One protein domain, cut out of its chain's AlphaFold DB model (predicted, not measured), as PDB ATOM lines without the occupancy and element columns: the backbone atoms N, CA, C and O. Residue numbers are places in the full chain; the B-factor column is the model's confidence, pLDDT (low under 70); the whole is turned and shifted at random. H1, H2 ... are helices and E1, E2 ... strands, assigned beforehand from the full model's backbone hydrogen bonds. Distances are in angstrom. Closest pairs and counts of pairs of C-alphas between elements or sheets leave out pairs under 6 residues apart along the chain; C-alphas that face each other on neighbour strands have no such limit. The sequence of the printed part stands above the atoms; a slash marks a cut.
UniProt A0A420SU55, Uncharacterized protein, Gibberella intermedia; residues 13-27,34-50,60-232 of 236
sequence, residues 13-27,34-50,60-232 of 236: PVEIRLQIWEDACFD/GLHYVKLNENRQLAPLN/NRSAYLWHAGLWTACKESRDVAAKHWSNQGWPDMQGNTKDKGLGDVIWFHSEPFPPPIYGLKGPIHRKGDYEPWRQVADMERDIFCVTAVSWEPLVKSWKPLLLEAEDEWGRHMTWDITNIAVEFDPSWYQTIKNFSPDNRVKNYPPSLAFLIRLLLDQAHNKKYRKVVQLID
ATOM      1  N   PRO A  13     -31.804 -71.656 -70.250       93.94
ATOM      2  CA  PRO A  13     -30.570 -71.645 -71.032       93.94
ATOM      3  C   PRO A  13     -29.542 -70.678 -70.439       93.94
ATOM      4  O   PRO A  13     -29.909 -69.647 -69.867       93.94
ATOM      5  N   VAL A  14     -28.255 -71.012 -70.561       92.75
ATOM      6  CA  VAL A  14     -27.170 -70.229 -69.948       92.75
ATOM      7  C   VAL A  14     -27.175 -68.781 -70.429       92.75
ATOM      8  O   VAL A  14     -27.009 -67.877 -69.620       92.75
ATOM      9  N   GLU A  15     -27.476 -68.552 -71.702       94.56
ATOM     10  CA  GLU A  15     -27.546 -67.231 -72.321       94.56
ATOM     11  C   GLU A  15     -28.619 -66.367 -71.650       94.56
ATOM     12  O   GLU A  15     -28.389 -65.201 -71.347       94.56
ATOM     13  N   ILE A  16     -29.775 -66.962 -71.342       93.38
ATOM     14  CA  ILE A  16     -30.881 -66.267 -70.678       93.38
ATOM     15  C   ILE A  16     -30.542 -65.983 -69.214       93.38
ATOM     16  O   ILE A  16     -30.840 -64.900 -68.718       93.38
ATOM     17  N   ARG A  17     -29.905 -66.930 -68.513       93.88
ATOM     18  CA  ARG A  17     -29.479 -66.721 -67.119       93.88
ATOM     19  C   ARG A  17     -28.453 -65.597 -67.013       93.88
ATOM     20  O   ARG A  17     -28.594 -64.744 -66.143       93.88
ATOM     21  N   LEU A  18     -27.478 -65.568 -67.923       92.44
ATOM     22  CA  LEU A  18     -26.481 -64.503 -68.001       92.44
ATOM     23  C   LEU A  18     -27.122 -63.154 -68.324       92.44
ATOM     24  O   LEU A  18     -26.859 -62.205 -67.596       92.44
ATOM     25  N   GLN A  19     -28.024 -63.085 -69.309       91.38
ATOM     26  CA  GLN A  19     -28.736 -61.842 -69.628       91.38
ATOM     27  C   GLN A  19     -29.521 -61.309 -68.421       91.38
ATOM     28  O   GLN A  19     -29.469 -60.120 -68.136       91.38
ATOM     29  N   ILE A  20     -30.202 -62.182 -67.667       91.12
ATOM     30  CA  ILE A  20     -30.920 -61.777 -66.447       91.12
ATOM     31  C   ILE A  20     -29.960 -61.166 -65.420       91.12
ATOM     32  O   ILE A  20     -30.310 -60.178 -64.778       91.12
ATOM     33  N   TRP A  21     -28.764 -61.735 -65.241       91.81
ATOM     34  CA  TRP A  21     -27.772 -61.173 -64.320       91.81
ATOM     35  C   TRP A  21     -27.159 -59.868 -64.823       91.81
ATOM     36  O   TRP A  21     -26.947 -58.960 -64.020       91.81
ATOM     37  N   GLU A  22     -26.894 -59.759 -66.124       88.88
ATOM     38  CA  GLU A  22     -26.375 -58.541 -66.754       88.88
ATOM     39  C   GLU A  22     -27.396 -57.400 -66.640       88.88
ATOM     40  O   GLU A  22     -27.054 -56.322 -66.159       88.88
ATOM     41  N   ASP A  23     -28.670 -57.665 -66.938       86.94
ATOM     42  CA  ASP A  23     -29.771 -56.701 -66.787       86.94
ATOM     43  C   ASP A  23     -30.039 -56.337 -65.320       86.94
ATOM     44  O   ASP A  23     -30.561 -55.262 -65.011       86.94
ATOM     45  N   ALA A  24     -29.694 -57.234 -64.392       85.50
ATOM     46  CA  ALA A  24     -29.749 -56.964 -62.965       85.50
ATOM     47  C   ALA A  24     -28.547 -56.138 -62.470       85.50
ATOM     48  O   ALA A  24     -28.537 -55.713 -61.317       85.50
ATOM     49  N   CYS A  25     -27.522 -55.869 -63.273       80.56
ATOM     50  CA  CYS A  25     -26.442 -54.981 -62.855       80.56
ATOM     51  C   CYS A  25     -26.841 -53.502 -63.010       80.56
ATOM     52  O   CYS A  25     -27.604 -53.119 -63.893       80.56
ATOM     53  N   PHE A  26     -26.362 -52.645 -62.104       71.88
ATOM     54  CA  PHE A  26     -26.720 -51.223 -62.086       71.88
ATOM     55  C   PHE A  26     -25.671 -50.374 -62.817       71.88
ATOM     56  O   PHE A  26     -24.472 -50.488 -62.552       71.88
ATOM     57  N   ASP A  27     -26.124 -49.476 -63.693       68.75
ATOM     58  CA  ASP A  27     -25.265 -48.508 -64.380       68.75
ATOM     59  C   ASP A  27     -25.260 -47.147 -63.681       68.75
ATOM     60  O   ASP A  27     -26.186 -46.341 -63.828       68.75
ATOM     61  N   GLY A  34     -28.656 -44.010 -55.814       75.19
ATOM     62  CA  GLY A  34     -28.859 -45.130 -54.903       75.19
ATOM     63  C   GLY A  34     -29.498 -44.687 -53.586       75.19
ATOM     64  O   GLY A  34     -29.321 -43.557 -53.136       75.19
ATOM     65  N   LEU A  35     -30.249 -45.586 -52.946       79.44
ATOM     66  CA  LEU A  35     -30.709 -45.430 -51.564       79.44
ATOM     67  C   LEU A  35     -30.088 -46.541 -50.718       79.44
ATOM     68  O   LEU A  35     -30.439 -47.715 -50.855       79.44
ATOM     69  N   HIS A  36     -29.192 -46.162 -49.813       78.44
ATOM     70  CA  HIS A  36     -28.468 -47.080 -48.946       78.44
ATOM     71  C   HIS A  36     -28.982 -46.968 -47.522       78.44
ATOM     72  O   HIS A  36     -28.847 -45.933 -46.873       78.44
ATOM     73  N   TYR A  37     -29.539 -48.060 -47.008       79.19
ATOM     74  CA  TYR A  37     -29.816 -48.157 -45.585       79.19
ATOM     75  C   TYR A  37     -28.567 -48.599 -44.837       79.19
ATOM     76  O   TYR A  37     -28.002 -49.665 -45.100       79.19
ATOM     77  N   VAL A  38     -28.174 -47.784 -43.869       77.62
ATOM     78  CA  VAL A  38     -26.935 -47.942 -43.114       77.62
ATOM     79  C   VAL A  38     -27.223 -47.899 -41.621       77.62
ATOM     80  O   VAL A  38     -28.095 -47.164 -41.157       77.62
ATOM     81  N   LYS A  39     -26.506 -48.711 -40.850       78.50
ATOM     82  CA  LYS A  39     -26.521 -48.679 -39.391       78.50
ATOM     83  C   LYS A  39     -25.450 -47.713 -38.909       78.50
ATOM     84  O   LYS A  39     -24.296 -47.861 -39.290       78.50
ATOM     85  N   LEU A  40     -25.819 -46.793 -38.027       77.69
ATOM     86  CA  LEU A  40     -24.869 -45.916 -37.345       77.69
ATOM     87  C   LEU A  40     -24.537 -46.488 -35.962       77.69
ATOM     88  O   LEU A  40     -25.442 -46.804 -35.184       77.69
ATOM     89  N   ASN A  41     -23.248 -46.646 -35.659       74.56
ATOM     90  CA  ASN A  41     -22.788 -47.053 -34.329       74.56
ATOM     91  C   ASN A  41     -22.478 -45.837 -33.433       74.56
ATOM     92  O   ASN A  41     -22.491 -44.690 -33.881       74.56
ATOM     93  N   GLU A  42     -22.182 -46.077 -32.154       75.44
ATOM     94  CA  GLU A  42     -21.886 -45.018 -31.170       75.44
ATOM     95  C   GLU A  42     -20.659 -44.166 -31.544       75.44
ATOM     96  O   GLU A  42     -20.572 -42.991 -31.180       75.44
ATOM     97  N   ASN A  43     -19.749 -44.732 -32.341       73.12
ATOM     98  CA  ASN A  43     -18.570 -44.055 -32.874       73.12
ATOM     99  C   ASN A  43     -18.856 -43.240 -34.144       73.12
ATOM    100  O   ASN A  43     -17.948 -42.597 -34.654       73.12
ATOM    101  N   ARG A  44     -20.109 -43.208 -34.619       69.94
ATOM    102  CA  ARG A  44     -20.549 -42.606 -35.892       69.94
ATOM    103  C   ARG A  44     -20.037 -43.281 -37.153       69.94
ATOM    104  O   ARG A  44     -20.200 -42.726 -38.234       69.94
ATOM    105  N   GLN A  45     -19.510 -44.489 -37.037       70.94
ATOM    106  CA  GLN A  45     -19.184 -45.278 -38.211       70.94
ATOM    107  C   GLN A  45     -20.479 -45.858 -38.776       70.94
ATOM    108  O   GLN A  45     -21.335 -46.372 -38.038       70.94
ATOM    109  N   LEU A  46     -20.622 -45.747 -40.092       71.00
ATOM    110  CA  LEU A  46     -21.693 -46.403 -40.818       71.00
ATOM    111  C   LEU A  46     -21.279 -47.813 -41.201       71.00
ATOM    112  O   LEU A  46     -20.164 -48.055 -41.648       71.00
ATOM    113  N   ALA A  47     -22.225 -48.732 -41.083       68.88
ATOM    114  CA  ALA A  47     -22.100 -50.074 -41.615       68.88
ATOM    115  C   ALA A  47     -23.327 -50.406 -42.478       68.88
ATOM    116  O   ALA A  47     -24.436 -49.986 -42.136       68.88
ATOM    117  N   PRO A  48     -23.185 -51.200 -43.551       67.31
ATOM    118  CA  PRO A  48     -24.323 -51.683 -44.321       67.31
ATOM    119  C   PRO A  48     -25.297 -52.462 -43.433       67.31
ATOM    120  O   PRO A  48     -24.885 -53.215 -42.534       67.31
ATOM    121  N   LEU A  49     -26.601 -52.328 -43.697       65.56
ATOM    122  CA  LEU A  49     -27.595 -53.187 -43.055       65.56
ATOM    123  C   LEU A  49     -27.340 -54.676 -43.348       65.56
ATOM    124  O   LEU A  49     -26.757 -55.054 -44.361       65.56
ATOM    125  N   ASN A  50     -27.776 -55.533 -42.421       59.91
ATOM    126  CA  ASN A  50     -27.623 -56.981 -42.554       59.91
ATOM    127  C   ASN A  50     -28.524 -57.533 -43.665       59.91
ATOM    128  O   ASN A  50     -29.688 -57.140 -43.763       59.91
ATOM    129  N   ASN A  60     -39.242 -53.510 -46.975       59.78
ATOM    130  CA  ASN A  60     -38.852 -53.619 -48.392       59.78
ATOM    131  C   ASN A  60     -37.338 -53.800 -48.577       59.78
ATOM    132  O   ASN A  60     -36.660 -52.930 -49.122       59.78
ATOM    133  N   ARG A  61     -36.798 -54.934 -48.110       61.53
ATOM    134  CA  ARG A  61     -35.342 -55.180 -48.113       61.53
ATOM    135  C   ARG A  61     -34.710 -55.335 -49.490       61.53
ATOM    136  O   ARG A  61     -33.518 -55.100 -49.637       61.53
ATOM    137  N   SER A  62     -35.494 -55.750 -50.481       57.41
ATOM    138  CA  SER A  62     -34.997 -56.136 -51.804       57.41
ATOM    139  C   SER A  62     -34.331 -54.987 -52.558       57.41
ATOM    140  O   SER A  62     -33.300 -55.206 -53.183       57.41
ATOM    141  N   ALA A  63     -34.874 -53.768 -52.471       61.41
ATOM    142  CA  ALA A  63     -34.387 -52.633 -53.252       61.41
ATOM    143  C   ALA A  63     -32.991 -52.159 -52.817       61.41
ATOM    144  O   ALA A  63     -32.149 -51.867 -53.657       61.41
ATOM    145  N   TYR A  64     -32.714 -52.125 -51.511       63.22
ATOM    146  CA  TYR A  64     -31.433 -51.632 -50.991       63.22
ATOM    147  C   TYR A  64     -30.417 -52.744 -50.683       63.22
ATOM    148  O   TYR A  64     -29.243 -52.456 -50.453       63.22
ATOM    149  N   LEU A  65     -30.838 -54.016 -50.699       68.44
ATOM    150  CA  LEU A  65     -29.949 -55.185 -50.683       68.44
ATOM    151  C   LEU A  65     -29.637 -55.702 -52.094       68.44
ATOM    152  O   LEU A  65     -29.154 -56.821 -52.233       68.44
ATOM    153  N   TRP A  66     -29.891 -54.908 -53.137       74.56
ATOM    154  CA  TRP A  66     -29.662 -55.291 -54.530       74.56
ATOM    155  C   TRP A  66     -28.250 -55.847 -54.765       74.56
ATOM    156  O   TRP A  66     -28.088 -56.977 -55.226       74.56
ATOM    157  N   HIS A  67     -27.223 -55.106 -54.336       71.56
ATOM    158  CA  HIS A  67     -25.830 -55.556 -54.429       71.56
ATOM    159  C   HIS A  67     -25.576 -56.819 -53.610       71.56
ATOM    160  O   HIS A  67     -24.940 -57.745 -54.106       71.56
ATOM    161  N   ALA A  68     -26.123 -56.903 -52.394       71.69
ATOM    162  CA  ALA A  68     -26.024 -58.112 -51.582       71.69
ATOM    163  C   ALA A  68     -26.574 -59.326 -52.336       71.69
ATOM    164  O   ALA A  68     -25.938 -60.376 -52.359       71.69
ATOM    165  N   GLY A  69     -27.725 -59.166 -52.991       76.56
ATOM    166  CA  GLY A  69     -28.345 -60.193 -53.818       76.56
ATOM    167  C   GLY A  69     -27.422 -60.651 -54.943       76.56
ATOM    168  O   GLY A  69     -27.134 -61.839 -55.029       76.56
ATOM    169  N   LEU A  70     -26.889 -59.720 -55.739       80.19
ATOM    170  CA  LEU A  70     -25.998 -60.048 -56.860       80.19
ATOM    171  C   LEU A  70     -24.727 -60.794 -56.422       80.19
ATOM    172  O   LEU A  70     -24.322 -61.763 -57.060       80.19
ATOM    173  N   TRP A  71     -24.105 -60.380 -55.318       76.31
ATOM    174  CA  TRP A  71     -22.856 -60.982 -54.839       76.31
ATOM    175  C   TRP A  71     -23.056 -62.339 -54.144       76.31
ATOM    176  O   TRP A  71     -22.162 -63.194 -54.179       76.31
ATOM    177  N   THR A  72     -24.211 -62.545 -53.501       73.75
ATOM    178  CA  THR A  72     -24.468 -63.723 -52.651       73.75
ATOM    179  C   THR A  72     -25.397 -64.769 -53.270       73.75
ATOM    180  O   THR A  72     -25.457 -65.876 -52.743       73.75
ATOM    181  N   ALA A  73     -26.086 -64.479 -54.383       81.62
ATOM    182  CA  ALA A  73     -27.046 -65.407 -54.989       81.62
ATOM    183  C   ALA A  73     -26.409 -66.724 -55.467       81.62
ATOM    184  O   ALA A  73     -26.853 -67.804 -55.083       81.62
ATOM    185  N   CYS A  74     -25.388 -66.647 -56.325       82.31
ATOM    186  CA  CYS A  74     -24.625 -67.797 -56.816       82.31
ATOM    187  C   CYS A  74     -23.312 -67.339 -57.473       82.31
ATOM    188  O   CYS A  74     -23.103 -66.144 -57.687       82.31
ATOM    189  N   LYS A  75     -22.439 -68.293 -57.826       84.00
ATOM    190  CA  LYS A  75     -21.171 -68.012 -58.522       84.00
ATOM    191  C   LYS A  75     -21.384 -67.256 -59.839       84.00
ATOM    192  O   LYS A  75     -20.701 -66.278 -60.085       84.00
ATOM    193  N   GLU A  76     -22.357 -67.673 -60.646       87.69
ATOM    194  CA  GLU A  76     -22.636 -67.036 -61.940       87.69
ATOM    195  C   GLU A  76     -23.025 -65.562 -61.788       87.69
ATOM    196  O   GLU A  76     -22.433 -64.703 -62.433       87.69
ATOM    197  N   SER A  77     -23.958 -65.269 -60.877       87.31
ATOM    198  CA  SER A  77     -24.354 -63.898 -60.545       87.31
ATOM    199  C   SER A  77     -23.146 -63.068 -60.115       87.31
ATOM    200  O   SER A  77     -22.962 -61.953 -60.590       87.31
ATOM    201  N   ARG A  78     -22.292 -63.637 -59.255       83.12
ATOM    202  CA  ARG A  78     -21.077 -62.992 -58.746       83.12
ATOM    203  C   ARG A  78     -20.068 -62.672 -59.851       83.12
ATOM    204  O   ARG A  78     -19.499 -61.584 -59.846       83.12
ATOM    205  N   ASP A  79     -19.849 -63.606 -60.771       83.88
ATOM    206  CA  ASP A  79     -18.896 -63.454 -61.872       83.88
ATOM    207  C   ASP A  79     -19.369 -62.367 -62.855       83.88
ATOM    208  O   ASP A  79     -18.578 -61.513 -63.262       83.88
ATOM    209  N   VAL A  80     -20.672 -62.340 -63.175       87.31
ATOM    210  CA  VAL A  80     -21.293 -61.287 -64.001       87.31
ATOM    211  C   VAL A  80     -21.174 -59.927 -63.327       87.31
ATOM    212  O   VAL A  80     -20.698 -58.978 -63.945       87.31
ATOM    213  N   ALA A  81     -21.530 -59.854 -62.045       81.19
ATOM    214  CA  ALA A  81     -21.342 -58.676 -61.212       81.19
ATOM    215  C   ALA A  81     -19.903 -58.147 -61.309       81.19
ATOM    216  O   ALA A  81     -19.681 -57.004 -61.707       81.19
ATOM    217  N   ALA A  82     -18.913 -58.979 -60.972       76.19
ATOM    218  CA  ALA A  82     -17.505 -58.592 -60.959       76.19
ATOM    219  C   ALA A  82     -17.032 -58.078 -62.331       76.19
ATOM    220  O   ALA A  82     -16.341 -57.059 -62.401       76.19
ATOM    221  N   LYS A  83     -17.455 -58.737 -63.417       82.06
ATOM    222  CA  LYS A  83     -17.171 -58.309 -64.791       82.06
ATOM    223  C   LYS A  83     -17.818 -56.962 -65.116       82.06
ATOM    224  O   LYS A  83     -17.143 -56.086 -65.649       82.06
ATOM    225  N   HIS A  84     -19.096 -56.777 -64.779       80.12
ATOM    226  CA  HIS A  84     -19.819 -55.516 -64.988       80.12
ATOM    227  C   HIS A  84     -19.137 -54.353 -64.270       80.12
ATOM    228  O   HIS A  84     -18.928 -53.291 -64.851       80.12
ATOM    229  N   TRP A  85     -18.711 -54.585 -63.026       72.88
ATOM    230  CA  TRP A  85     -17.933 -53.617 -62.260       72.88
ATOM    231  C   TRP A  85     -16.599 -53.291 -62.926       72.88
ATOM    232  O   TRP A  85     -16.298 -52.119 -63.124       72.88
ATOM    233  N   SER A  86     -15.822 -54.292 -63.335       71.06
ATOM    234  CA  SER A  86     -14.548 -54.047 -64.020       71.06
ATOM    235  C   SER A  86     -14.733 -53.243 -65.316       71.06
ATOM    236  O   SER A  86     -13.993 -52.291 -65.566       71.06
ATOM    237  N   ASN A  87     -15.782 -53.541 -66.091       75.19
ATOM    238  CA  ASN A  87     -16.105 -52.830 -67.333       75.19
ATOM    239  C   ASN A  87     -16.447 -51.348 -67.124       75.19
ATOM    240  O   ASN A  87     -16.238 -50.540 -68.026       75.19
ATOM    241  N   GLN A  88     -16.951 -50.970 -65.948       68.38
ATOM    242  CA  GLN A  88     -17.204 -49.571 -65.598       68.38
ATOM    243  C   GLN A  88     -15.925 -48.812 -65.173       68.38
ATOM    244  O   GLN A  88     -16.018 -47.688 -64.685       68.38
ATOM    245  N   GLY A  89     -14.736 -49.404 -65.351       59.28
ATOM    246  CA  GLY A  89     -13.448 -48.781 -65.030       59.28
ATOM    247  C   GLY A  89     -13.048 -48.911 -63.562       59.28
ATOM    248  O   GLY A  89     -12.176 -48.182 -63.094       59.28
ATOM    249  N   TRP A  90     -13.685 -49.821 -62.822       58.88
ATOM    250  CA  TRP A  90     -13.356 -50.059 -61.424       58.88
ATOM    251  C   TRP A  90     -12.229 -51.088 -61.305       58.88
ATOM    252  O   TRP A  90     -12.230 -52.083 -62.037       58.88
ATOM    253  N   PRO A  91     -11.275 -50.890 -60.386       53.84
ATOM    254  CA  PRO A  91     -10.168 -51.818 -60.216       53.84
ATOM    255  C   PRO A  91     -10.632 -53.180 -59.700       53.84
ATOM    256  O   PRO A  91     -11.667 -53.318 -59.041       53.84
ATOM    257  N   ASP A  92      -9.832 -54.201 -60.016       55.41
ATOM    258  CA  ASP A  92     -10.117 -55.584 -59.654       55.41
ATOM    259  C   ASP A  92     -10.172 -55.752 -58.127       55.41
ATOM    260  O   ASP A  92      -9.171 -55.683 -57.409       55.41
ATOM    261  N   MET A  93     -11.385 -55.980 -57.622       51.75
ATOM    262  CA  MET A  93     -11.663 -56.074 -56.192       51.75
ATOM    263  C   MET A  93     -11.167 -57.381 -55.554       51.75
ATOM    264  O   MET A  93     -11.210 -57.493 -54.326       51.75
ATOM    265  N   GLN A  94     -10.715 -58.369 -56.340       51.38
ATOM    266  CA  GLN A  94     -10.272 -59.669 -55.816       51.38
ATOM    267  C   GLN A  94      -8.877 -59.622 -55.170       51.38
ATOM    268  O   GLN A  94      -8.605 -60.390 -54.246       51.38
ATOM    269  N   GLY A  95      -8.000 -58.716 -55.620       46.06
ATOM    270  CA  GLY A  95      -6.604 -58.660 -55.172       46.06
ATOM    271  C   GLY A  95      -6.381 -57.987 -53.812       46.06
ATOM    272  O   GLY A  95      -5.476 -58.378 -53.082       46.06
ATOM    273  N   ASN A  96      -7.219 -57.013 -53.440       47.19
ATOM    274  CA  ASN A  96      -6.850 -55.990 -52.448       47.19
ATOM    275  C   ASN A  96      -7.496 -56.133 -51.054       47.19
ATOM    276  O   ASN A  96      -7.485 -55.183 -50.274       47.19
ATOM    277  N   THR A  97      -8.139 -57.264 -50.729       47.38
ATOM    278  CA  THR A  97      -9.103 -57.313 -49.601       47.38
ATOM    279  C   THR A  97      -9.019 -58.515 -48.672       47.38
ATOM    280  O   THR A  97      -9.942 -58.729 -47.889       47.38
ATOM    281  N   LYS A  98      -7.952 -59.317 -48.746       46.75
ATOM    282  CA  LYS A  98      -7.801 -60.494 -47.871       46.75
ATOM    283  C   LYS A  98      -7.666 -60.131 -46.380       46.75
ATOM    284  O   LYS A  98      -7.996 -60.969 -45.549       46.75
ATOM    285  N   ASP A  99      -7.324 -58.877 -46.067       48.38
ATOM    286  CA  ASP A  99      -7.055 -58.397 -44.702       48.38
ATOM    287  C   ASP A  99      -8.040 -57.318 -44.186       48.38
ATOM    288  O   ASP A  99      -7.791 -56.707 -43.149       48.38
ATOM    289  N   LYS A 100      -9.164 -57.066 -44.879       50.16
ATOM    290  CA  LYS A 100     -10.050 -55.909 -44.601       50.16
ATOM    291  C   LYS A 100     -11.192 -56.195 -43.610       50.16
ATOM    292  O   LYS A 100     -11.817 -57.259 -43.633       50.16
ATOM    293  N   GLY A 101     -11.453 -55.238 -42.719       40.44
ATOM    294  CA  GLY A 101     -12.419 -55.242 -41.620       40.44
ATOM    295  C   GLY A 101     -13.828 -54.715 -41.950       40.44
ATOM    296  O   GLY A 101     -14.202 -54.456 -43.092       40.44
ATOM    297  N   LEU A 102     -14.668 -54.630 -40.909       35.06
ATOM    298  CA  LEU A 102     -16.046 -54.120 -40.970       35.06
ATOM    299  C   LEU A 102     -16.035 -52.591 -41.063       35.06
ATOM    300  O   LEU A 102     -15.521 -51.952 -40.151       35.06
ATOM    301  N   GLY A 103     -16.687 -52.019 -42.078       41.72
ATOM    302  CA  GLY A 103     -16.715 -50.568 -42.276       41.72
ATOM    303  C   GLY A 103     -15.548 -50.026 -43.099       41.72
ATOM    304  O   GLY A 103     -15.529 -48.830 -43.364       41.72
ATOM    305  N   ASP A 104     -14.633 -50.883 -43.560       44.97
ATOM    306  CA  ASP A 104     -13.607 -50.477 -44.514       44.97
ATOM    307  C   ASP A 104     -14.298 -50.068 -45.813       44.97
ATOM    308  O   ASP A 104     -15.116 -50.806 -46.367       44.97
ATOM    309  N   VAL A 105     -14.016 -48.865 -46.290       50.81
ATOM    310  CA  VAL A 105     -14.575 -48.374 -47.546       50.81
ATOM    311  C   VAL A 105     -13.426 -48.141 -48.494       50.81
ATOM    312  O   VAL A 105     -12.576 -47.336 -48.161       50.81
ATOM    313  N   ILE A 106     -13.357 -48.847 -49.627       50.16
ATOM    314  CA  ILE A 106     -12.219 -48.720 -50.558       50.16
ATOM    315  C   ILE A 106     -12.512 -47.686 -51.645       50.16
ATOM    316  O   ILE A 106     -13.272 -47.955 -52.571       50.16
ATOM    317  N   TRP A 107     -11.914 -46.505 -51.571       55.06
ATOM    318  CA  TRP A 107     -12.135 -45.498 -52.609       55.06
ATOM    319  C   TRP A 107     -11.294 -45.745 -53.844       55.06
ATOM    320  O   TRP A 107     -10.102 -46.042 -53.754       55.06
ATOM    321  N   PHE A 108     -11.919 -45.495 -54.989       47.81
ATOM    322  CA  PHE A 108     -11.238 -45.412 -56.266       47.81
ATOM    323  C   PHE A 108     -11.556 -44.069 -56.911       47.81
ATOM    324  O   PHE A 108     -12.715 -43.649 -56.968       47.81
ATOM    325  N   HIS A 109     -10.526 -43.388 -57.406       46.69
ATOM    326  CA  HIS A 109     -10.721 -42.258 -58.301       46.69
ATOM    327  C   HIS A 109     -11.112 -42.819 -59.668       46.69
ATOM    328  O   HIS A 109     -10.255 -43.257 -60.428       46.69
ATOM    329  N   SER A 110     -12.407 -42.847 -59.985       45.56
ATOM    330  CA  SER A 110     -12.835 -43.210 -61.337       45.56
ATOM    331  C   SER A 110     -12.685 -41.996 -62.254       45.56
ATOM    332  O   SER A 110     -13.390 -41.000 -62.062       45.56
ATOM    333  N   GLU A 111     -11.808 -42.062 -63.259       46.38
ATOM    334  CA  GLU A 111     -11.869 -41.108 -64.369       46.38
ATOM    335  C   GLU A 111     -13.152 -41.359 -65.183       46.38
ATOM    336  O   GLU A 111     -13.467 -42.512 -65.492       46.38
ATOM    337  N   PRO A 112     -13.942 -40.326 -65.514       47.75
ATOM    338  CA  PRO A 112     -15.214 -40.528 -66.191       47.75
ATOM    339  C   PRO A 112     -15.052 -40.620 -67.716       47.75
ATOM    340  O   PRO A 112     -14.367 -39.807 -68.334       47.75
ATOM    341  N   PHE A 113     -15.812 -41.524 -68.344       34.75
ATOM    342  CA  PHE A 113     -16.387 -41.250 -69.670       34.75
ATOM    343  C   PHE A 113     -17.326 -40.018 -69.535       34.75
ATOM    344  O   PHE A 113     -18.011 -39.895 -68.519       34.75
ATOM    345  N   PRO A 114     -17.338 -39.065 -70.487       42.03
ATOM    346  CA  PRO A 114     -17.531 -37.624 -70.227       42.03
ATOM    347  C   PRO A 114     -18.989 -37.223 -69.900       42.03
ATOM    348  O   PRO A 114     -19.894 -37.848 -70.456       42.03
ATOM    349  N   PRO A 115     -19.263 -36.154 -69.098       39.69
ATOM    350  CA  PRO A 115     -18.384 -35.072 -68.601       39.69
ATOM    351  C   PRO A 115     -17.966 -35.210 -67.106       39.69
ATOM    352  O   PRO A 115     -18.497 -36.068 -66.398       39.69
ATOM    353  N   PRO A 116     -17.001 -34.396 -66.604       32.06
ATOM    354  CA  PRO A 116     -16.209 -34.714 -65.420       32.06
ATOM    355  C   PRO A 116     -16.962 -34.425 -64.126       32.06
ATOM    356  O   PRO A 116     -17.186 -33.272 -63.761       32.06
ATOM    357  N   ILE A 117     -17.319 -35.483 -63.405       33.28
ATOM    358  CA  ILE A 117     -17.692 -35.390 -61.997       33.28
ATOM    359  C   ILE A 117     -16.780 -36.364 -61.256       33.28
ATOM    360  O   ILE A 117     -16.873 -37.575 -61.455       33.28
ATOM    361  N   TYR A 118     -15.860 -35.812 -60.465       36.47
ATOM    362  CA  TYR A 118     -14.970 -36.552 -59.573       36.47
ATOM    363  C   TYR A 118     -15.795 -37.151 -58.429       36.47
ATOM    364  O   TYR A 118     -15.817 -36.606 -57.336       36.47
ATOM    365  N   GLY A 119     -16.516 -38.241 -58.688       45.84
ATOM    366  CA  GLY A 119     -17.311 -38.906 -57.660       45.84
ATOM    367  C   GLY A 119     -16.431 -39.778 -56.770       45.84
ATOM    368  O   GLY A 119     -15.718 -40.650 -57.268       45.84
ATOM    369  N   LEU A 120     -16.499 -39.577 -55.455       49.12
ATOM    370  CA  LEU A 120     -15.985 -40.537 -54.479       49.12
ATOM    371  C   LEU A 120     -16.909 -41.747 -54.459       49.12
ATOM    372  O   LEU A 120     -18.022 -41.693 -53.924       49.12
ATOM    373  N   LYS A 121     -16.446 -42.843 -55.054       57.38
ATOM    374  CA  LYS A 121     -17.205 -44.084 -55.096       57.38
ATOM    375  C   LYS A 121     -16.384 -45.250 -54.553       57.38
ATOM    376  O   LYS A 121     -15.188 -45.360 -54.828       57.38
ATOM    377  N   GLY A 122     -17.022 -46.106 -53.759       55.31
ATOM    378  CA  GLY A 122     -16.320 -47.169 -53.046       55.31
ATOM    379  C   GLY A 122     -17.257 -48.254 -52.510       55.31
ATOM    380  O   GLY A 122     -18.454 -48.009 -52.330       55.31
ATOM    381  N   PRO A 123     -16.751 -49.479 -52.283       52.91
ATOM    382  CA  PRO A 123     -17.485 -50.530 -51.612       52.91
ATOM    383  C   PRO A 123     -17.535 -50.227 -50.118       52.91
ATOM    384  O   PRO A 123     -16.504 -49.991 -49.513       52.91
ATOM    385  N   ILE A 124     -18.704 -50.315 -49.503       58.53
ATOM    386  CA  ILE A 124     -18.861 -50.337 -48.053       58.53
ATOM    387  C   ILE A 124     -18.768 -51.799 -47.611       58.53
ATOM    388  O   ILE A 124     -19.592 -52.631 -48.014       58.53
ATOM    389  N   HIS A 125     -17.749 -52.125 -46.815       55.97
ATOM    390  CA  HIS A 125     -17.499 -53.491 -46.376       55.97
ATOM    391  C   HIS A 125     -18.322 -53.882 -45.152       55.97
ATOM    392  O   HIS A 125     -18.480 -53.125 -44.190       55.97
ATOM    393  N   ARG A 126     -18.767 -55.142 -45.148       50.91
ATOM    394  CA  ARG A 126     -19.297 -55.812 -43.963       50.91
ATOM    395  C   ARG A 126     -18.455 -57.045 -43.628       50.91
ATOM    396  O   ARG A 126     -18.307 -57.921 -44.469       50.91
ATOM    397  N   LYS A 127     -17.975 -57.154 -42.382       43.44
ATOM    398  CA  LYS A 127     -17.469 -58.420 -41.824       43.44
ATOM    399  C   LYS A 127     -18.645 -59.261 -41.320       43.44
ATOM    400  O   LYS A 127     -19.463 -58.771 -40.540       43.44
ATOM    401  N   GLY A 128     -18.720 -60.507 -41.765       39.50
ATOM    402  CA  GLY A 128     -19.659 -61.523 -41.297       39.50
ATOM    403  C   GLY A 128     -19.140 -62.921 -41.633       39.50
ATOM    404  O   GLY A 128     -18.228 -63.052 -42.445       39.50
ATOM    405  N   ASP A 129     -19.714 -63.944 -41.000       37.69
ATOM    406  CA  ASP A 129     -19.236 -65.342 -41.009       37.69
ATOM    407  C   ASP A 129     -19.400 -66.074 -42.361       37.69
ATOM    408  O   ASP A 129     -19.043 -67.243 -42.487       37.69
ATOM    409  N   TYR A 130     -19.923 -65.388 -43.382       43.94
ATOM    410  CA  TYR A 130     -20.088 -65.881 -44.748       43.94
ATOM    411  C   TYR A 130     -19.620 -64.832 -45.762       43.94
ATOM    412  O   TYR A 130     -19.674 -63.636 -45.483       43.94
ATOM    413  N   GLU A 131     -19.171 -65.332 -46.921       47.31
ATOM    414  CA  GLU A 131     -18.597 -64.631 -48.083       47.31
ATOM    415  C   GLU A 131     -18.751 -63.093 -48.067       47.31
ATOM    416  O   GLU A 131     -19.877 -62.589 -48.172       47.31
ATOM    417  N   PRO A 132     -17.639 -62.336 -47.973       56.50
ATOM    418  CA  PRO A 132     -17.678 -60.882 -47.903       56.50
ATOM    419  C   PRO A 132     -18.305 -60.320 -49.181       56.50
ATOM    420  O   PRO A 132     -17.736 -60.415 -50.269       56.50
ATOM    421  N   TRP A 133     -19.484 -59.717 -49.053       55.75
ATOM    422  CA  TRP A 133     -20.132 -58.994 -50.142       55.75
ATOM    423  C   TRP A 133     -20.047 -57.486 -49.911       55.75
ATOM    424  O   TRP A 133     -19.850 -57.012 -48.791       55.75
ATOM    425  N   ARG A 134     -20.160 -56.727 -51.003       61.16
ATOM    426  CA  ARG A 134     -19.856 -55.294 -51.036       61.16
ATOM    427  C   ARG A 134     -21.080 -54.493 -51.441       61.16
ATOM    428  O   ARG A 134     -21.767 -54.858 -52.395       61.16
ATOM    429  N   GLN A 135     -21.333 -53.390 -50.742       64.62
ATOM    430  CA  GLN A 135     -22.309 -52.397 -51.178       64.62
ATOM    431  C   GLN A 135     -21.570 -51.253 -51.857       64.62
ATOM    432  O   GLN A 135     -20.854 -50.521 -51.192       64.62
ATOM    433  N   VAL A 136     -21.719 -51.103 -53.167       66.94
ATOM    434  CA  VAL A 136     -21.148 -49.950 -53.871       66.94
ATOM    435  C   VAL A 136     -22.078 -48.761 -53.676       66.94
ATOM    436  O   VAL A 136     -23.292 -48.916 -53.815       66.94
ATOM    437  N   ALA A 137     -21.508 -47.614 -53.320       70.81
ATOM    438  CA  ALA A 137     -22.237 -46.366 -53.153       70.81
ATOM    439  C   ALA A 137     -21.424 -45.185 -53.705       70.81
ATOM    440  O   ALA A 137     -20.190 -45.171 -53.633       70.81
ATOM    441  N   ASP A 138     -22.130 -44.204 -54.253       71.94
ATOM    442  CA  ASP A 138     -21.633 -42.887 -54.640       71.94
ATOM    443  C   ASP A 138     -21.918 -41.897 -53.503       71.94
ATOM    444  O   ASP A 138     -23.067 -41.584 -53.202       71.94
ATOM    445  N   MET A 139     -20.876 -41.404 -52.838       68.81
ATOM    446  CA  MET A 139     -21.028 -40.607 -51.610       68.81
ATOM    447  C   MET A 139     -21.553 -39.193 -51.826       68.81
ATOM    448  O   MET A 139     -22.001 -38.537 -50.878       68.81
ATOM    449  N   GLU A 140     -21.434 -38.694 -53.049       70.44
ATOM    450  CA  GLU A 140     -21.874 -37.348 -53.400       70.44
ATOM    451  C   GLU A 140     -23.335 -37.348 -53.841       70.44
ATOM    452  O   GLU A 140     -24.041 -36.349 -53.703       70.44
ATOM    453  N   ARG A 141     -23.781 -38.475 -54.396       73.56
ATOM    454  CA  ARG A 141     -25.058 -38.583 -55.091       73.56
ATOM    455  C   ARG A 141     -26.053 -39.448 -54.337       73.56
ATOM    456  O   ARG A 141     -27.211 -39.049 -54.191       73.56
ATOM    457  N   ASP A 142     -25.622 -40.601 -53.848       79.12
ATOM    458  CA  ASP A 142     -26.517 -41.579 -53.249       79.12
ATOM    459  C   ASP A 142     -27.011 -41.116 -51.875       79.12
ATOM    460  O   ASP A 142     -26.354 -40.374 -51.145       79.12
ATOM    461  N   ILE A 143     -28.219 -41.544 -51.526       84.75
ATOM    462  CA  ILE A 143     -28.888 -41.186 -50.281       84.75
ATOM    463  C   ILE A 143     -28.542 -42.229 -49.224       84.75
ATOM    464  O   ILE A 143     -28.868 -43.409 -49.371       84.75
ATOM    465  N   PHE A 144     -27.967 -41.795 -48.106       83.12
ATOM    466  CA  PHE A 144     -27.679 -42.661 -46.965       83.12
ATOM    467  C   PHE A 144     -28.771 -42.525 -45.912       83.12
ATOM    468  O   PHE A 144     -28.783 -41.585 -45.117       83.12
ATOM    469  N   CYS A 145     -29.702 -43.477 -45.896       86.88
ATOM    470  CA  CYS A 145     -30.730 -43.541 -44.874       86.88
ATOM    471  C   CYS A 145     -30.179 -44.165 -43.594       86.88
ATOM    472  O   CYS A 145     -29.918 -45.371 -43.519       86.88
ATOM    473  N   VAL A 146     -30.034 -43.334 -42.565       85.75
ATOM    474  CA  VAL A 146     -29.502 -43.749 -41.273       85.75
ATOM    475  C   VAL A 146     -30.556 -44.522 -40.495       85.75
ATOM    476  O   VAL A 146     -31.694 -44.088 -40.319       85.75
ATOM    477  N   THR A 147     -30.132 -45.664 -39.976       80.44
ATOM    478  CA  THR A 147     -30.879 -46.492 -39.038       80.44
ATOM    479  C   THR A 147     -30.025 -46.730 -37.799       80.44
ATOM    480  O   THR A 147     -28.794 -46.790 -37.864       80.44
ATOM    481  N   ALA A 148     -30.667 -46.865 -36.644       72.88
ATOM    482  CA  ALA A 148     -29.977 -47.136 -35.394       72.88
ATOM    483  C   ALA A 148     -30.793 -48.096 -34.536       72.88
ATOM    484  O   ALA A 148     -32.018 -48.013 -34.489       72.88
ATOM    485  N   VAL A 149     -30.094 -48.994 -33.837       71.31
ATOM    486  CA  VAL A 149     -30.718 -49.859 -32.819       71.31
ATOM    487  C   VAL A 149     -31.086 -49.032 -31.585       71.31
ATOM    488  O   VAL A 149     -32.139 -49.241 -30.998       71.31
ATOM    489  N   SER A 150     -30.245 -48.056 -31.229       79.81
ATOM    490  CA  SER A 150     -30.576 -47.007 -30.268       79.81
ATOM    491  C   SER A 150     -30.060 -45.665 -30.772       79.81
ATOM    492  O   SER A 150     -28.906 -45.535 -31.183       79.81
ATOM    493  N   TRP A 151     -30.931 -44.660 -30.730       84.38
ATOM    494  CA  TRP A 151     -30.608 -43.285 -31.103       84.38
ATOM    495  C   TRP A 151     -30.034 -42.476 -29.932       84.38
ATOM    496  O   TRP A 151     -29.461 -41.412 -30.140       84.38
ATOM    497  N   GLU A 152     -30.150 -42.950 -28.691       86.00
ATOM    498  CA  GLU A 152     -29.765 -42.169 -27.507       86.00
ATOM    499  C   GLU A 152     -28.254 -41.884 -27.434       86.00
ATOM    500  O   GLU A 152     -27.889 -40.718 -27.219       86.00
ATOM    501  N   PRO A 153     -27.352 -42.864 -27.669       84.19
ATOM    502  CA  PRO A 153     -25.914 -42.595 -27.723       84.19
ATOM    503  C   PRO A 153     -25.571 -41.602 -28.841       84.19
ATOM    504  O   PRO A 153     -24.743 -40.705 -28.671       84.19
ATOM    505  N   LEU A 154     -26.307 -41.703 -29.954       82.38
ATOM    506  CA  LEU A 154     -26.185 -40.863 -31.143       82.38
ATOM    507  C   LEU A 154     -26.695 -39.427 -30.947       82.38
ATOM    508  O   LEU A 154     -26.560 -38.598 -31.845       82.38
ATOM    509  N   VAL A 155     -27.277 -39.084 -29.804       86.25
ATOM    510  CA  VAL A 155     -27.713 -37.707 -29.517       86.25
ATOM    511  C   VAL A 155     -26.920 -37.103 -28.364       86.25
ATOM    512  O   VAL A 155     -26.613 -35.909 -28.400       86.25
ATOM    513  N   LYS A 156     -26.552 -37.906 -27.355       83.00
ATOM    514  CA  LYS A 156     -25.822 -37.432 -26.167       83.00
ATOM    515  C   LYS A 156     -24.423 -36.912 -26.501       83.00
ATOM    516  O   LYS A 156     -24.050 -35.845 -26.023       83.00
ATOM    517  N   SER A 157     -23.674 -37.631 -27.337       80.31
ATOM    518  CA  SER A 157     -22.347 -37.223 -27.817       80.31
ATOM    519  C   SER A 157     -22.435 -36.879 -29.304       80.31
ATOM    520  O   SER A 157     -22.181 -37.719 -30.171       80.31
ATOM    521  N   TRP A 158     -22.900 -35.664 -29.619       81.62
ATOM    522  CA  TRP A 158     -22.994 -35.220 -31.012       81.62
ATOM    523  C   TRP A 158     -21.598 -35.114 -31.630       81.62
ATOM    524  O   TRP A 158     -20.723 -34.448 -31.080       81.62
ATOM    525  N   LYS A 159     -21.411 -35.783 -32.765       78.81
ATOM    526  CA  LYS A 159     -20.181 -35.789 -33.558       78.81
ATOM    527  C   LYS A 159     -20.571 -35.701 -35.038       78.81
ATOM    528  O   LYS A 159     -21.650 -36.196 -35.379       78.81
ATOM    529  N   PRO A 160     -19.721 -35.116 -35.900       74.12
ATOM    530  CA  PRO A 160     -19.924 -35.155 -37.344       74.12
ATOM    531  C   PRO A 160     -20.090 -36.594 -37.848       74.12
ATOM    532  O   PRO A 160     -19.502 -37.529 -37.299       74.12
ATOM    533  N   LEU A 161     -20.908 -36.767 -38.885       74.12
ATOM    534  CA  LEU A 161     -21.113 -38.056 -39.544       74.12
ATOM    535  C   LEU A 161     -20.000 -38.260 -40.567       74.12
ATOM    536  O   LEU A 161     -20.120 -37.826 -41.708       74.12
ATOM    537  N   LEU A 162     -18.909 -38.871 -40.112       70.25
ATOM    538  CA  LEU A 162     -17.750 -39.173 -40.938       70.25
ATOM    539  C   LEU A 162     -17.765 -40.648 -41.316       70.25
ATOM    540  O   LEU A 162     -17.877 -41.513 -40.447       70.25
ATOM    541  N   LEU A 163     -17.627 -40.925 -42.607       68.88
ATOM    542  CA  LEU A 163     -17.324 -42.261 -43.080       68.88
ATOM    543  C   LEU A 163     -15.810 -42.446 -43.044       68.88
ATOM    544  O   LEU A 163     -15.077 -41.728 -43.727       68.88
ATOM    545  N   GLU A 164     -15.358 -43.384 -42.219       64.50
ATOM    546  CA  GLU A 164     -13.991 -43.881 -42.287       64.50
ATOM    547  C   GLU A 164     -13.840 -44.762 -43.514       64.50
ATOM    548  O   GLU A 164     -14.733 -45.529 -43.873       64.50
ATOM    549  N   ALA A 165     -12.705 -44.609 -44.171       61.78
ATOM    550  CA  ALA A 165     -12.432 -45.288 -45.405       61.78
ATOM    551  C   ALA A 165     -10.936 -45.419 -45.643       61.78
ATOM    552  O   ALA A 165     -10.126 -44.786 -44.972       61.78
ATOM    553  N   GLU A 166     -10.586 -46.218 -46.631       56.84
ATOM    554  CA  GLU A 166      -9.237 -46.508 -47.073       56.84
ATOM    555  C   GLU A 166      -9.192 -46.333 -48.595       56.84
ATOM    556  O   GLU A 166     -10.138 -46.689 -49.285       56.84
ATOM    557  N   ASP A 167      -8.145 -45.760 -49.166       57.09
ATOM    558  CA  ASP A 167      -8.009 -45.750 -50.626       57.09
ATOM    559  C   ASP A 167      -7.300 -47.007 -51.156       57.09
ATOM    560  O   ASP A 167      -6.933 -47.921 -50.413       57.09
ATOM    561  N   GLU A 168      -7.119 -47.075 -52.473       55.28
ATOM    562  CA  GLU A 168      -6.442 -48.183 -53.156       55.28
ATOM    563  C   GLU A 168      -4.979 -48.409 -52.739       55.28
ATOM    564  O   GLU A 168      -4.440 -49.490 -52.985       55.28
ATOM    565  N   TRP A 169      -4.361 -47.431 -52.069       58.75
ATOM    566  CA  TRP A 169      -2.996 -47.500 -51.541       58.75
ATOM    567  C   TRP A 169      -2.946 -47.758 -50.031       58.75
ATOM    568  O   TRP A 169      -1.870 -47.683 -49.436       58.75
ATOM    569  N   GLY A 170      -4.081 -48.043 -49.391       58.16
ATOM    570  CA  GLY A 170      -4.127 -48.302 -47.956       58.16
ATOM    571  C   GLY A 170      -4.169 -47.048 -47.084       58.16
ATOM    572  O   GLY A 170      -3.965 -47.136 -45.873       58.16
ATOM    573  N   ARG A 171      -4.387 -45.855 -47.656       62.03
ATOM    574  CA  ARG A 171      -4.418 -44.617 -46.866       62.03
ATOM    575  C   ARG A 171      -5.792 -44.420 -46.250       62.03
ATOM    576  O   ARG A 171      -6.791 -44.334 -46.961       62.03
ATOM    577  N   HIS A 172      -5.829 -44.274 -44.930       65.12
ATOM    578  CA  HIS A 172      -7.057 -43.983 -44.201       65.12
ATOM    579  C   HIS A 172      -7.510 -42.532 -44.401       65.12
ATOM    580  O   HIS A 172      -6.728 -41.592 -44.238       65.12
ATOM    581  N   MET A 173      -8.790 -42.347 -44.709       64.81
ATOM    582  CA  MET A 173      -9.428 -41.052 -44.920       64.81
ATOM    583  C   MET A 173     -10.768 -40.988 -44.184       64.81
ATOM    584  O   MET A 173     -11.422 -42.007 -43.970       64.81
ATOM    585  N   THR A 174     -11.191 -39.779 -43.819       67.56
ATOM    586  CA  THR A 174     -12.539 -39.521 -43.304       67.56
ATOM    587  C   THR A 174     -13.281 -38.584 -44.243       67.56
ATOM    588  O   THR A 174     -12.750 -37.549 -44.645       67.56
ATOM    589  N   TRP A 175     -14.514 -38.948 -44.589       68.12
ATOM    590  CA  TRP A 175     -15.350 -38.173 -45.505       68.12
ATOM    591  C   TRP A 175     -16.679 -37.802 -44.876       68.12
ATOM    592  O   TRP A 175     -17.301 -38.606 -44.186       68.12
ATOM    593  N   ASP A 176     -17.116 -36.573 -45.134       72.19
ATOM    594  CA  ASP A 176     -18.423 -36.104 -44.697       72.19
ATOM    595  C   ASP A 176     -19.497 -36.546 -45.694       72.19
ATOM    596  O   ASP A 176     -19.326 -36.439 -46.909       72.19
ATOM    597  N   ILE A 177     -20.612 -37.048 -45.178       73.31
ATOM    598  CA  ILE A 177     -21.695 -37.570 -46.011       73.31
ATOM    599  C   ILE A 177     -22.604 -36.420 -46.393       73.31
ATOM    600  O   ILE A 177     -23.177 -35.754 -45.532       73.31
ATOM    601  N   THR A 178     -22.757 -36.193 -47.690       77.50
ATOM    602  CA  THR A 178     -23.457 -35.008 -48.184       77.50
ATOM    603  C   THR A 178     -24.954 -35.220 -48.361       77.50
ATOM    604  O   THR A 178     -25.690 -34.244 -48.307       77.50
ATOM    605  N   ASN A 179     -25.441 -36.454 -48.511       84.38
ATOM    606  CA  ASN A 179     -26.857 -36.731 -48.751       84.38
ATOM    607  C   ASN A 179     -27.389 -37.777 -47.763       84.38
ATOM    608  O   ASN A 179     -27.189 -38.982 -47.915       84.38
ATOM    609  N   ILE A 180     -28.034 -37.301 -46.700       87.56
ATOM    610  CA  ILE A 180     -28.434 -38.115 -45.550       87.56
ATOM    611  C   ILE A 180     -29.949 -38.136 -45.451       87.56
ATOM    612  O   ILE A 180     -30.590 -37.088 -45.478       87.56
ATOM    613  N   ALA A 181     -30.515 -39.321 -45.254       89.75
ATOM    614  CA  ALA A 181     -31.926 -39.498 -44.966       89.75
ATOM    615  C   ALA A 181     -32.161 -40.032 -43.549       89.75
ATOM    616  O   ALA A 181     -31.368 -40.804 -43.005       89.75
ATOM    617  N   VAL A 182     -33.294 -39.644 -42.972       89.88
ATOM    618  CA  VAL A 182     -33.846 -40.237 -41.750       89.88
ATOM    619  C   VAL A 182     -35.265 -40.707 -42.056       89.88
ATOM    620  O   VAL A 182     -36.004 -40.036 -42.777       89.88
ATOM    621  N   GLU A 183     -35.654 -41.869 -41.538       88.31
ATOM    622  CA  GLU A 183     -37.040 -42.326 -41.649       88.31
ATOM    623  C   GLU A 183     -37.952 -41.485 -40.757       88.31
ATOM    624  O   GLU A 183     -37.658 -41.268 -39.580       88.31
ATOM    625  N   PHE A 184     -39.069 -41.035 -41.317       87.81
ATOM    626  CA  PHE A 184     -40.120 -40.381 -40.561       87.81
ATOM    627  C   PHE A 184     -40.809 -41.378 -39.634       87.81
ATOM    628  O   PHE A 184     -41.248 -42.449 -40.055       87.81
ATOM    629  N   ASP A 185     -40.950 -40.985 -38.373       87.00
ATOM    630  CA  ASP A 185     -41.745 -41.701 -37.389       87.00
ATOM    631  C   ASP A 185     -43.019 -40.885 -37.101       87.00
ATOM    632  O   ASP A 185     -42.931 -39.771 -36.572       87.00
ATOM    633  N   PRO A 186     -44.216 -41.416 -37.419       87.00
ATOM    634  CA  PRO A 186     -45.484 -40.723 -37.192       87.00
ATOM    635  C   PRO A 186     -45.710 -40.259 -35.746       87.00
ATOM    636  O   PRO A 186     -46.441 -39.290 -35.524       87.00
ATOM    637  N   SER A 187     -45.072 -40.897 -34.756       86.06
ATOM    638  CA  SER A 187     -45.149 -40.466 -33.354       86.06
ATOM    639  C   SER A 187     -44.612 -39.045 -33.142       86.06
ATOM    640  O   SER A 187     -45.072 -38.339 -32.239       86.06
ATOM    641  N   TRP A 188     -43.715 -38.573 -34.016       89.81
ATOM    642  CA  TRP A 188     -43.154 -37.224 -33.959       89.81
ATOM    643  C   TRP A 188     -44.210 -36.137 -34.117       89.81
ATOM    644  O   TRP A 188     -44.028 -35.042 -33.590       89.81
ATOM    645  N   TYR A 189     -45.324 -36.419 -34.798       86.56
ATOM    646  CA  TYR A 189     -46.359 -35.424 -35.068       86.56
ATOM    647  C   TYR A 189     -46.913 -34.800 -33.781       86.56
ATOM    648  O   TYR A 189     -47.045 -33.581 -33.680       86.56
ATOM    649  N   GLN A 190     -47.173 -35.619 -32.759       84.31
ATOM    650  CA  GLN A 190     -47.664 -35.122 -31.470       84.31
ATOM    651  C   GLN A 190     -46.577 -34.374 -30.697       84.31
ATOM    652  O   GLN A 190     -46.856 -33.374 -30.039       84.31
ATOM    653  N   THR A 191     -45.322 -34.813 -30.804       85.88
ATOM    654  CA  THR A 191     -44.200 -34.134 -30.150       85.88
ATOM    655  C   THR A 191     -43.933 -32.757 -30.757       85.88
ATOM    656  O   THR A 191     -43.692 -31.800 -30.026       85.88
ATOM    657  N   ILE A 192     -44.005 -32.638 -32.086       84.19
ATOM    658  CA  ILE A 192     -43.780 -31.380 -32.808       84.19
ATOM    659  C   ILE A 192     -44.922 -30.387 -32.556       84.19
ATOM    660  O   ILE A 192     -44.665 -29.193 -32.451       84.19
ATOM    661  N   LYS A 193     -46.169 -30.844 -32.377       84.88
ATOM    662  CA  LYS A 193     -47.284 -29.957 -31.983       84.88
ATOM    663  C   LYS A 193     -47.035 -29.215 -30.674       84.88
ATOM    664  O   LYS A 193     -47.466 -28.079 -30.528       84.88
ATOM    665  N   ASN A 194     -46.315 -29.848 -29.753       81.62
ATOM    666  CA  ASN A 194     -45.947 -29.275 -28.460       81.62
ATOM    667  C   ASN A 194     -44.551 -28.627 -28.493       81.62
ATOM    668  O   ASN A 194     -43.892 -28.498 -27.458       81.62
ATOM    669  N   PHE A 195     -44.056 -28.267 -29.682       81.69
ATOM    670  CA  PHE A 195     -42.765 -27.613 -29.833       81.69
ATOM    671  C   PHE A 195     -42.780 -26.237 -29.160       81.69
ATOM    672  O   PHE A 195     -43.607 -25.385 -29.470       81.69
ATOM    673  N   SER A 196     -41.814 -26.020 -28.270       79.94
ATOM    674  CA  SER A 196     -41.498 -24.718 -27.692       79.94
ATOM    675  C   SER A 196     -40.022 -24.407 -27.958       79.94
ATOM    676  O   SER A 196     -39.198 -25.319 -27.832       79.94
ATOM    677  N   PRO A 197     -39.655 -23.152 -28.278       73.06
ATOM    678  CA  PRO A 197     -38.259 -22.730 -28.417       73.06
ATOM    679  C   PRO A 197     -37.386 -23.036 -27.188       73.06
ATOM    680  O   PRO A 197     -36.182 -23.238 -27.328       73.06
ATOM    681  N   ASP A 198     -37.989 -23.121 -25.997       78.88
ATOM    682  CA  ASP A 198     -37.286 -23.411 -24.740       78.88
ATOM    683  C   ASP A 198     -36.972 -24.905 -24.549       78.88
ATOM    684  O   ASP A 198     -36.193 -25.294 -23.666       78.88
ATOM    685  N   ASN A 199     -37.567 -25.776 -25.369       80.88
ATOM    686  CA  ASN A 199     -37.355 -27.209 -25.264       80.88
ATOM    687  C   ASN A 199     -35.927 -27.564 -25.676       80.88
ATOM    688  O   ASN A 199     -35.490 -27.375 -26.812       80.88
ATOM    689  N   ARG A 200     -35.196 -28.189 -24.755       83.69
ATOM    690  CA  ARG A 200     -33.878 -28.736 -25.066       83.69
ATOM    691  C   ARG A 200     -34.037 -29.944 -25.982       83.69
ATOM    692  O   ARG A 200     -34.906 -30.776 -25.757       83.69
ATOM    693  N   VAL A 201     -33.118 -30.111 -26.933       84.88
ATOM    694  CA  VAL A 201     -33.108 -31.245 -27.880       84.88
ATOM    695  C   VAL A 201     -33.233 -32.611 -27.183       84.88
ATOM    696  O   VAL A 201     -33.900 -33.506 -27.684       84.88
ATOM    697  N   LYS A 202     -32.654 -32.754 -25.984       81.88
ATOM    698  CA  LYS A 202     -32.738 -33.972 -25.158       81.88
ATOM    699  C   LYS A 202     -34.155 -34.336 -24.680       81.88
ATOM    700  O   LYS A 202     -34.335 -35.432 -24.167       81.88
ATOM    701  N   ASN A 203     -35.111 -33.411 -24.775       85.75
ATOM    702  CA  ASN A 203     -36.499 -33.605 -24.352       85.75
ATOM    703  C   ASN A 203     -37.354 -34.248 -25.459       85.75
ATOM    704  O   ASN A 203     -38.490 -34.634 -25.201       85.75
ATOM    705  N   TYR A 204     -36.834 -34.339 -26.685       89.00
ATOM    706  CA  TYR A 204     -37.507 -34.990 -27.807       89.00
ATOM    707  C   TYR A 204     -37.167 -36.487 -27.848       89.00
ATOM    708  O   TYR A 204     -36.092 -36.876 -27.379       89.00
ATOM    709  N   PRO A 205     -38.034 -37.330 -28.446       90.00
ATOM    710  CA  PRO A 205     -37.707 -38.713 -28.759       90.00
ATOM    711  C   PRO A 205     -36.330 -38.807 -29.431       90.00
ATOM    712  O   PRO A 205     -36.043 -37.997 -30.315       90.00
ATOM    713  N   PRO A 206     -35.477 -39.773 -29.054       89.31
ATOM    714  CA  PRO A 206     -34.099 -39.855 -29.536       89.31
ATOM    715  C   PRO A 206     -33.933 -39.802 -31.066       89.31
ATOM    716  O   PRO A 206     -32.998 -39.173 -31.558       89.31
ATOM    717  N   SER A 207     -34.854 -40.394 -31.830       88.88
ATOM    718  CA  SER A 207     -34.839 -40.353 -33.300       88.88
ATOM    719  C   SER A 207     -35.144 -38.954 -33.864       88.88
ATOM    720  O   SER A 207     -34.436 -38.476 -34.750       88.88
ATOM    721  N   LEU A 208     -36.118 -38.238 -33.291       90.88
ATOM    722  CA  LEU A 208     -36.406 -36.839 -33.635       90.88
ATOM    723  C   LEU A 208     -35.275 -35.904 -33.188       90.88
ATOM    724  O   LEU A 208     -34.877 -34.997 -33.916       90.88
ATOM    725  N   ALA A 209     -34.720 -36.140 -32.000       90.75
ATOM    726  CA  ALA A 209     -33.598 -35.376 -31.473       90.75
ATOM    727  C   ALA A 209     -32.353 -35.500 -32.370       90.75
ATOM    728  O   ALA A 209     -31.630 -34.520 -32.558       90.75
ATOM    729  N   PHE A 210     -32.129 -36.675 -32.968       90.25
ATOM    730  CA  PHE A 210     -31.097 -36.881 -33.981       90.25
ATOM    731  C   PHE A 210     -31.345 -36.032 -35.234       90.25
ATOM    732  O   PHE A 210     -30.439 -35.314 -35.655       90.25
ATOM    733  N   LEU A 211     -32.565 -36.043 -35.788       90.94
ATOM    734  CA  LEU A 211     -32.923 -35.209 -36.943       90.94
ATOM    735  C   LEU A 211     -32.720 -33.715 -36.649       90.94
ATOM    736  O   LEU A 211     -32.107 -33.008 -37.446       90.94
ATOM    737  N   ILE A 212     -33.172 -33.236 -35.486       89.88
ATOM    738  CA  ILE A 212     -32.987 -31.836 -35.074       89.88
ATOM    739  C   ILE A 212     -31.498 -31.488 -35.013       89.88
ATOM    740  O   ILE A 212     -31.087 -30.455 -35.538       89.88
ATOM    741  N   ARG A 213     -30.663 -32.342 -34.405       88.62
ATOM    742  CA  ARG A 213     -29.211 -32.120 -34.365       88.62
ATOM    743  C   ARG A 213     -28.593 -32.077 -35.758       88.62
ATOM    744  O   ARG A 213     -27.746 -31.225 -35.993       88.62
ATOM    745  N   LEU A 214     -29.032 -32.948 -36.662       87.50
ATOM    746  CA  LEU A 214     -28.558 -32.992 -38.042       87.50
ATOM    747  C   LEU A 214     -28.892 -31.687 -38.786       87.50
ATOM    748  O   LEU A 214     -28.025 -31.109 -39.436       87.50
ATOM    749  N   LEU A 215     -30.114 -31.174 -38.624       87.56
ATOM    750  CA  LEU A 215     -30.540 -29.887 -39.183       87.56
ATOM    751  C   LEU A 215     -29.779 -28.702 -38.570       87.56
ATOM    752  O   LEU A 215     -29.420 -27.761 -39.278       87.56
ATOM    753  N   LEU A 216     -29.493 -28.744 -37.266       85.69
ATOM    754  CA  LEU A 216     -28.663 -27.732 -36.614       85.69
ATOM    755  C   LEU A 216     -27.222 -27.775 -37.137       85.69
ATOM    756  O   LEU A 216     -26.682 -26.724 -37.464       85.69
ATOM    757  N   ASP A 217     -26.619 -28.957 -37.266       81.12
ATOM    758  CA  ASP A 217     -25.284 -29.148 -37.852       81.12
ATOM    759  C   ASP A 217     -25.212 -28.529 -39.258       81.12
ATOM    760  O   ASP A 217     -24.280 -27.789 -39.574       81.12
ATOM    761  N   GLN A 218     -26.273 -28.716 -40.053       79.69
ATOM    762  CA  GLN A 218     -26.421 -28.082 -41.364       79.69
ATOM    763  C   GLN A 218     -26.496 -26.568 -41.336       79.69
ATOM    764  O   GLN A 218     -25.829 -25.905 -42.127       79.69
ATOM    765  N   ALA A 219     -27.296 -26.005 -40.437       80.81
ATOM    766  CA  ALA A 219     -27.427 -24.558 -40.337       80.81
ATOM    767  C   ALA A 219     -26.093 -23.877 -39.967       80.81
ATOM    768  O   ALA A 219     -25.855 -22.733 -40.357       80.81
ATOM    769  N   HIS A 220     -25.215 -24.578 -39.237       76.06
ATOM    770  CA  HIS A 220     -23.921 -24.050 -38.801       76.06
ATOM    771  C   HIS A 220     -22.788 -24.301 -39.813       76.06
ATOM    772  O   HIS A 220     -21.864 -23.486 -39.898       76.06
ATOM    773  N   ASN A 221     -22.841 -25.376 -40.609       70.94
ATOM    774  CA  ASN A 221     -21.800 -25.702 -41.587       70.94
ATOM    775  C   ASN A 221     -22.002 -24.952 -42.918       70.94
ATOM    776  O   ASN A 221     -22.670 -25.417 -43.837       70.94
ATOM    777  N   LYS A 222     -21.383 -23.770 -43.040       61.44
ATOM    778  CA  LYS A 222     -21.480 -22.913 -44.239       61.44
ATOM    779  C   LYS A 222     -20.617 -23.366 -45.424       61.44
ATOM    780  O   LYS A 222     -20.768 -22.805 -46.506       61.44
ATOM    781  N   LYS A 223     -19.689 -24.312 -45.227       61.78
ATOM    782  CA  LYS A 223     -18.701 -24.707 -46.248       61.78
ATOM    783  C   LYS A 223     -19.160 -25.911 -47.073       61.78
ATOM    784  O   LYS A 223     -18.929 -25.928 -48.276       61.78
ATOM    785  N   TYR A 224     -19.845 -26.869 -46.445       64.56
ATOM    786  CA  TYR A 224     -20.375 -28.064 -47.101       64.56
ATOM    787  C   TYR A 224     -21.822 -28.281 -46.661       64.56
ATOM    788  O   TYR A 224     -22.087 -28.726 -45.545       64.56
ATOM    789  N   ARG A 225     -22.768 -27.914 -47.529       67.62
ATOM    790  CA  ARG A 225     -24.196 -28.065 -47.252       67.62
ATOM    791  C   ARG A 225     -24.601 -29.506 -47.552       67.62
ATOM    792  O   ARG A 225     -24.653 -29.897 -48.712       67.62
ATOM    793  N   LYS A 226     -24.891 -30.282 -46.513       78.44
ATOM    794  CA  LYS A 226     -25.540 -31.587 -46.635       78.44
ATOM    795  C   LYS A 226     -27.012 -31.393 -46.983       78.44
ATOM    796  O   LYS A 226     -27.707 -30.516 -46.464       78.44
ATOM    797  N   VAL A 227     -27.493 -32.262 -47.848       86.12
ATOM    798  CA  VAL A 227     -28.901 -32.486 -48.113       86.12
ATOM    799  C   VAL A 227     -29.423 -33.423 -47.032       86.12
ATOM    800  O   VAL A 227     -28.922 -34.531 -46.848       86.12
ATOM    801  N   VAL A 228     -30.424 -32.950 -46.293       88.88
ATOM    802  CA  VAL A 228     -31.129 -33.734 -45.277       88.88
ATOM    803  C   VAL A 228     -32.493 -34.091 -45.831       88.88
ATOM    804  O   VAL A 228     -33.302 -33.205 -46.101       88.88
ATOM    805  N   GLN A 229     -32.741 -35.383 -45.989       90.62
ATOM    806  CA  GLN A 229     -33.990 -35.919 -46.502       90.62
ATOM    807  C   GLN A 229     -34.778 -36.624 -45.401       90.62
ATOM    808  O   GLN A 229     -34.224 -37.176 -44.447       90.62
ATOM    809  N   LEU A 230     -36.095 -36.625 -45.562       89.56
ATOM    810  CA  LEU A 230     -37.020 -37.343 -44.705       89.56
ATOM    811  C   LEU A 230     -37.744 -38.388 -45.553       89.56
ATOM    812  O   LEU A 230     -38.335 -38.042 -46.573       89.56
ATOM    813  N   ILE A 231     -37.691 -39.655 -45.143       87.44
ATOM    814  CA  ILE A 231     -38.371 -40.749 -45.846       87.44
ATOM    815  C   ILE A 231     -39.637 -41.108 -45.082       87.44
ATOM    816  O   ILE A 231     -39.558 -41.707 -44.010       87.44
ATOM    817  N   ASP A 232     -40.800 -40.783 -45.642       85.31
ATOM    818  CA  ASP A 232     -42.082 -41.265 -45.131       85.31
ATOM    819  C   ASP A 232     -42.493 -42.551 -45.851       85.31
ATOM    820  O   ASP A 232     -42.656 -42.591 -47.070       85.31
TER     821      ASP A 232
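This is residues 13 to 27, 34 to 50 and 60 to 232 of the 236 residues of an uncharacterized protein of Gibberella intermedia (UniProt A0A420SU55). Two strongly twisted five-stranded sheets lie partly face to face with their strands crossed, in the middle of an elongated domain. H7 covers E9 and E10 of one sheet, with H5 and H6 near it at that end, while H1, H3 and H4 cluster at the other end. The 205 printed residues hold seven named helices and ten strands, in the order H1 E1 E2 H2 H3 H4 E3 E4 E5 E6 H5 E7 E8 E9 H6 H7 E10. The sheets, E2 E1 E6 E9 E10 and E5 E4 E3 E7 E8, are both mixed, and the class is mixed, helices and strands. The whole is compact, with a radius of gyration of the C-alphas of 19.1 A, and spans 64 by 37 by 36 A.

H1, residues 14 to 23, begins at C-alpha 14 (-27.170, -70.229, -69.948) and is 14.1 A long. E1 is residues 35 to 40, 15.4 A, and E2 46 to 48. H2 is residues 61 to 64, H3 66 to 72, and H4 75 to 87, 18.3 A. E3 is residues 106 to 109, E4 120 to 125, E5 134 to 138, E6 143 to 147, H5 153 to 156, E7 162 to 167, E8 172 to 176, E9 179 to 183 and H6 188 to 193. H7, residues 206 to 220, is 21.0 A long. E10, residues 227 to 231, ends at C-alpha 231 (-38.371, -40.749, -45.846).

The sheets form a sandwich, two sheets face to face; the closest C-alphas of E2 and E4 are Pro 48 and Ile 124, 6.8 A apart. E1 and E6 are parallel, with N 36 and O 143 at 2.8 A; E9 and E10 are parallel, with N 229 and O 180 at 2.8 A. E3 E4 E5 is a meander, each strand the antiparallel neighbour of the one before; N 124 and O 135 are 2.7 A apart. H7 is on the first sheet, over E9 and E10, at a height over the sheet of 10.3 A. H5 touches H7, closest at the C-alphas of Val 155 and Phe 210, 5.7 A. H1 touches H4, closest at the C-alphas of Trp 21 and Ser 77, 5.8 A. H2 only grazes the first sheet and H3 only grazes the second. In H1, H3, H4, H6 and H7 every O i to N i+4 pair is within hydrogen-bond range; H2 and H5 are too short for one.

The C-alphas farthest apart, of Pro 13 and Asp 198, are 67.2 A apart. Residues 28 to 33 and 51 to 59 are not printed, with C-alpha gaps of 10.7 A and 13.1 A. The links H4 to E3 and H6 to H7 are long. The mean pLDDT of the printed part is 71.6, and among the residues under 70 are 88 to 136.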